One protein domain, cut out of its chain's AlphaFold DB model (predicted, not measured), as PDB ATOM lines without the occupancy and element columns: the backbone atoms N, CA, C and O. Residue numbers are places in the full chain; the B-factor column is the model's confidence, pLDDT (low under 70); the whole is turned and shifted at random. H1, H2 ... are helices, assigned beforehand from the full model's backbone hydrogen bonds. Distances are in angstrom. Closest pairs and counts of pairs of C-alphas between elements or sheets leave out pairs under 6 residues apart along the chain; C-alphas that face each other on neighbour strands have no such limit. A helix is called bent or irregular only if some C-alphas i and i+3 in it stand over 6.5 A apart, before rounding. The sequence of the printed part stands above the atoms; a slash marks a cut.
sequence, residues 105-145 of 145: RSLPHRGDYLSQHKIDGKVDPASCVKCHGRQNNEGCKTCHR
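Overview. This is residues 105 to 145 of the 145 residues of the protein "Cytochrome C" of Geobacter sp. FeAm09 (UniProt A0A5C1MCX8). Three short helices follow one another round an open arch, H1 and H3 as its two legs and H2 between them; no two of them touch. The printed part has 41 residues, with the named helices H1, H2 and H3 in that order and no named strand: all helix. It is compact, with a radius of gyration of the C-alphas of 10.2 A and spans of 27 by 20 by 18 A.

Arrangement. H1, residues 113 to 123, is near H2, residues 126 to 132: 5 pairs of C-alphas are within 10 A, the closest 8.2 A apart. H3, residues 137 to 141, is apart from H1 and H2. Both links are tight, with 2 residues between H1 and H2 and 4 between H2 and H3. In H3 the O i to N i+4 pair is within hydrogen-bond range; in H1 5 of 7 are, and in H2 1 of 3, beside 2 of 4 O i to N i+3 pairs.

Along the chain. H1 begins at C-alpha 113 (1.327, -37.707, -16.485) and is 14.2 A long; it is only just irregular, with C-alphas 115 and 118 6.8 A apart. H2 is 9.9 A long. H3, 5.7 A, ends at C-alpha 141 (17.354, -38.429, -21.453).

Size, cuts and confidence. The C-alphas of Arg 105 and Arg 145, the two farthest apart, are 30.1 A apart. The printed part has no cut. Residues 134 to 137 have pLDDT under 70.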
ATOM      1  N   ARG A 105      -6.366 -29.910  -9.885       73.50
ATOM      2  CA  ARG A 105      -5.257 -30.343  -9.033       73.50
ATOM      3  C   ARG A 105      -4.039 -30.619  -9.904       73.50
ATOM      4  O   ARG A 105      -3.870 -31.704 -10.455       73.50
ATOM      5  N   SER A 106      -3.148 -29.634  -9.994       71.56
ATOM      6  CA  SER A 106      -1.848 -29.826 -10.644       71.56
ATOM      7  C   SER A 106      -0.981 -30.767  -9.799       71.56
ATOM      8  O   SER A 106      -0.389 -30.370  -8.793       71.56
ATOM      9  N   LEU A 107      -0.958 -32.044 -10.184       76.12
ATOM     10  CA  LEU A 107      -0.197 -33.103  -9.527       76.12
ATOM     11  C   LEU A 107       0.937 -33.557 -10.462       76.12
ATOM     12  O   LEU A 107       0.654 -34.209 -11.470       76.12
ATOM     13  N   PRO A 108       2.217 -33.280 -10.128       73.56
ATOM     14  CA  PRO A 108       3.375 -33.556 -10.994       73.56
ATOM     15  C   PRO A 108       3.589 -35.032 -11.365       73.56
ATOM     16  O   PRO A 108       4.417 -35.341 -12.214       73.56
ATOM     17  N   HIS A 109       2.874 -35.948 -10.712       78.69
ATOM     18  CA  HIS A 109       2.986 -37.393 -10.910       78.69
ATOM     19  C   HIS A 109       1.613 -38.083 -10.961       78.69
ATOM     20  O   HIS A 109       1.458 -39.183 -10.438       78.69
ATOM     21  N   ARG A 110       0.593 -37.437 -11.547       79.12
ATOM     22  CA  ARG A 110      -0.706 -38.091 -11.809       79.12
ATOM     23  C   ARG A 110      -0.549 -39.326 -12.707       79.12
ATOM     24  O   ARG A 110       0.398 -39.418 -13.487       79.12
ATOM     25  N   GLY A 111      -1.473 -40.280 -12.603       75.56
ATOM     26  CA  GLY A 111      -1.361 -41.577 -13.287       75.56
ATOM     27  C   GLY A 111      -1.227 -41.510 -14.819       75.56
ATOM     28  O   GLY A 111      -0.642 -42.400 -15.425       75.56
ATOM     29  N   ASP A 112      -1.709 -40.444 -15.454       77.38
ATOM     30  CA  ASP A 112      -1.618 -40.171 -16.895       77.38
ATOM     31  C   ASP A 112      -0.573 -39.088 -17.236       77.38
ATOM     32  O   ASP A 112      -0.619 -38.490 -18.315       77.38
ATOM     33  N   TYR A 113       0.387 -38.823 -16.340       81.75
ATOM     34  CA  TYR A 113       1.327 -37.707 -16.485       81.75
ATOM     35  C   TYR A 113       2.108 -37.726 -17.803       81.75
ATOM     36  O   TYR A 113       2.433 -36.663 -18.311       81.75
ATOM     37  N   LEU A 114       2.354 -38.883 -18.427       83.81
ATOM     38  CA  LEU A 114       3.018 -38.939 -19.740       83.81
ATOM     39  C   LEU A 114       2.270 -38.150 -20.830       83.81
ATOM     40  O   LEU A 114       2.916 -37.527 -21.675       83.81
ATOM     41  N   SER A 115       0.937 -38.125 -20.793       84.38
ATOM     42  CA  SER A 115       0.118 -37.339 -21.724       84.38
ATOM     43  C   SER A 115       0.252 -35.836 -21.460       84.38
ATOM     44  O   SER A 115       0.324 -35.038 -22.395       84.38
ATOM     45  N   GLN A 116       0.340 -35.453 -20.185       82.69
ATOM     46  CA  GLN A 116       0.442 -34.061 -19.743       82.69
ATOM     47  C   GLN A 116       1.881 -33.514 -19.808       82.69
ATOM     48  O   GLN A 116       2.083 -32.318 -20.015       82.69
ATOM     49  N   HIS A 117       2.890 -34.386 -19.724       86.81
ATOM     50  CA  HIS A 117       4.323 -34.064 -19.656       86.81
ATOM     51  C   HIS A 117       4.766 -33.109 -20.762       86.81
ATOM     52  O   HIS A 117       5.534 -32.180 -20.522       86.81
ATOM     53  N   LYS A 118       4.267 -33.303 -21.989       87.50
ATOM     54  CA  LYS A 118       4.596 -32.431 -23.127       87.50
ATOM     55  C   LYS A 118       4.156 -30.982 -22.892       87.50
ATOM     56  O   LYS A 118       4.831 -30.062 -23.348       87.50
ATOM     57  N   ILE A 119       3.009 -30.789 -22.246       88.00
ATOM     58  CA  ILE A 119       2.450 -29.471 -21.951       88.00
ATOM     59  C   ILE A 119       3.220 -28.871 -20.776       88.00
ATOM     60  O   ILE A 119       3.828 -27.816 -20.932       88.00
ATOM     61  N   ASP A 120       3.283 -29.580 -19.650       85.44
ATOM     62  CA  ASP A 120       3.907 -29.083 -18.417       85.44
ATOM     63  C   ASP A 120       5.404 -28.807 -18.605       85.44
ATOM     64  O   ASP A 120       5.892 -27.743 -18.230       85.44
ATOM     65  N   GLY A 121       6.124 -29.710 -19.277       86.62
ATOM     66  CA  GLY A 121       7.539 -29.537 -19.603       86.62
ATOM     67  C   GLY A 121       7.812 -28.406 -20.599       86.62
ATOM     68  O   GLY A 121       8.933 -27.908 -20.657       86.62
ATOM     69  N   LYS A 122       6.807 -27.967 -21.371       87.31
ATOM     70  CA  LYS A 122       6.910 -26.774 -22.225       87.31
ATOM     71  C   LYS A 122       6.582 -25.492 -21.459       87.31
ATOM     72  O   LYS A 122       7.187 -24.461 -21.737       87.31
ATOM     73  N   VAL A 123       5.620 -25.549 -20.541       88.56
ATOM     74  CA  VAL A 123       5.169 -24.397 -19.748       88.56
ATOM     75  C   VAL A 123       6.197 -24.030 -18.677       88.56
ATOM     76  O   VAL A 123       6.602 -22.874 -18.603       88.56
ATOM     77  N   ASP A 124       6.639 -24.998 -17.870       86.31
ATOM     78  CA  ASP A 124       7.634 -24.796 -16.811       86.31
ATOM     79  C   ASP A 124       8.475 -26.069 -16.576       86.31
ATOM     80  O   ASP A 124       8.233 -26.817 -15.620       86.31
ATOM     81  N   PRO A 125       9.518 -26.319 -17.392       83.44
ATOM     82  CA  PRO A 125      10.438 -27.436 -17.163       83.44
ATOM     83  C   PRO A 125      11.254 -27.288 -15.867       83.44
ATOM     84  O   PRO A 125      11.782 -28.273 -15.345       83.44
ATOM     85  N   ALA A 126      11.370 -26.073 -15.316       85.31
ATOM     86  CA  ALA A 126      12.101 -25.836 -14.075       85.31
ATOM     87  C   ALA A 126      11.310 -26.286 -12.831       85.31
ATOM     88  O   ALA A 126      11.891 -26.480 -11.760       85.31
ATOM     89  N   SER A 127       9.998 -26.506 -12.947       83.06
ATOM     90  CA  SER A 127       9.187 -27.088 -11.874       83.06
ATOM     91  C   SER A 127       9.712 -28.460 -11.423       83.06
ATOM     92  O   SER A 127       9.785 -28.722 -10.221       83.06
ATOM     93  N   CYS A 128      10.173 -29.291 -12.363       83.50
ATOM     94  CA  CYS A 128      10.645 -30.652 -12.108       83.50
ATOM     95  C   CYS A 128      11.977 -30.669 -11.341       83.50
ATOM     96  O   CYS A 128      12.180 -31.487 -10.441       83.50
ATOM     97  N   VAL A 129      12.891 -29.740 -11.659       84.00
ATOM     98  CA  VAL A 129      14.243 -29.720 -11.068       84.00
ATOM     99  C   VAL A 129      14.247 -29.339  -9.588       84.00
ATOM    100  O   VAL A 129      15.245 -29.578  -8.913       84.00
ATOM    101  N   LYS A 130      13.147 -28.789  -9.057       82.56
ATOM    102  CA  LYS A 130      13.008 -28.463  -7.627       82.56
ATOM    103  C   LYS A 130      13.093 -29.709  -6.744       82.56
ATOM    104  O   LYS A 130      13.709 -29.654  -5.686       82.56
ATOM    105  N   CYS A 131      12.500 -30.816  -7.191       83.50
ATOM    106  CA  CYS A 131      12.499 -32.085  -6.457       83.50
ATOM    107  C   CYS A 131      13.542 -33.057  -7.010       83.50
ATOM    108  O   CYS A 131      14.174 -33.793  -6.262       83.50
ATOM    109  N   HIS A 132      13.733 -33.045  -8.326       82.50
ATOM    110  CA  HIS A 132      14.594 -34.001  -9.000       82.50
ATOM    111  C   HIS A 132      16.052 -33.521  -9.161       82.50
ATOM    112  O   HIS A 132      16.955 -34.317  -9.400       82.50
ATOM    113  N   GLY A 133      16.321 -32.225  -9.001       78.88
ATOM    114  CA  GLY A 133      17.647 -31.642  -9.185       78.88
ATOM    115  C   GLY A 133      18.093 -31.576 -10.650       78.88
ATOM    116  O   GLY A 133      17.482 -32.146 -11.553       78.88
ATOM    117  N   ARG A 134      19.217 -30.888 -10.899       69.44
ATOM    118  CA  ARG A 134      19.830 -30.787 -12.244       69.44
ATOM    119  C   ARG A 134      20.393 -32.127 -12.745       69.44
ATOM    120  O   ARG A 134      20.708 -32.259 -13.920       69.44
ATOM    121  N   GLN A 135      20.542 -33.099 -11.843       59.09
ATOM    122  CA  GLN A 135      21.118 -34.416 -12.117       59.09
ATOM    123  C   GLN A 135      20.087 -35.419 -12.648       59.09
ATOM    124  O   GLN A 135      20.472 -36.407 -13.264       59.09
ATOM    125  N   ASN A 136      18.784 -35.142 -12.517       59.91
ATOM    126  CA  ASN A 136      17.726 -35.999 -13.069       59.91
ATOM    127  C   ASN A 136      17.583 -35.916 -14.596       59.91
ATOM    128  O   ASN A 136      16.569 -36.323 -15.162       59.91
ATOM    129  N   ASN A 137      18.628 -35.430 -15.264       64.50
ATOM    130  CA  ASN A 137      18.786 -35.555 -16.697       64.50
ATOM    131  C   ASN A 137      18.664 -37.011 -17.153       64.50
ATOM    132  O   ASN A 137      18.208 -37.213 -18.263       64.50
ATOM    133  N   GLU A 138      19.010 -38.022 -16.350       75.44
ATOM    134  CA  GLU A 138      18.903 -39.429 -16.779       75.44
ATOM    135  C   GLU A 138      17.450 -39.859 -17.060       75.44
ATOM    136  O   GLU A 138      17.170 -40.494 -18.080       75.44
ATOM    137  N   GLY A 139      16.496 -39.418 -16.232       78.50
ATOM    138  CA  GLY A 139      15.068 -39.620 -16.494       78.50
ATOM    139  C   GLY A 139      14.614 -38.901 -17.768       78.50
ATOM    140  O   GLY A 139      13.980 -39.500 -18.634       78.50
ATOM    141  N   CYS A 140      15.001 -37.633 -17.936       81.38
ATOM    142  CA  CYS A 140      14.663 -36.851 -19.129       81.38
ATOM    143  C   CYS A 140      15.285 -37.438 -20.413       81.38
ATOM    144  O   CYS A 140      14.594 -37.577 -21.422       81.38
ATOM    145  N   LYS A 141      16.560 -37.845 -20.355       82.25
ATOM    146  CA  LYS A 141      17.354 -38.429 -21.453       82.25
ATOM    147  C   LYS A 141      16.805 -39.753 -21.962       82.25
ATOM    148  O   LYS A 141      17.110 -40.146 -23.087       82.25
ATOM    149  N   THR A 142      15.987 -40.433 -21.158       85.19
ATOM    150  CA  THR A 142      15.303 -41.657 -21.586       85.19
ATOM    151  C   THR A 142      14.459 -41.394 -22.839       85.19
ATOM    152  O   THR A 142      14.439 -42.225 -23.745       85.19
ATOM    153  N   CYS A 143      13.837 -40.211 -22.932       84.69
ATOM    154  CA  CYS A 143      12.964 -39.833 -24.049       84.69
ATOM    155  C   CYS A 143      13.458 -38.614 -24.853       84.69
ATOM    156  O   CYS A 143      13.060 -38.461 -26.004       84.69
ATOM    157  N   HIS A 144      14.305 -37.751 -24.277       83.19
ATOM    158  CA  HIS A 144      14.793 -36.505 -24.891       83.19
ATOM    159  C   HIS A 144      16.307 -36.577 -25.127       83.19
ATOM    160  O   HIS A 144      17.082 -36.317 -24.207       83.19
ATOM    161  N   ARG A 145      16.716 -36.957 -26.343       78.94
ATOM    162  CA  ARG A 145      18.125 -37.037 -26.770       78.94
ATOM    163  C   ARG A 145      18.559 -35.787 -27.517       78.94
ATOM    164  O   ARG A 145      17.755 -35.316 -28.349       78.94
TER     165      ARG A 145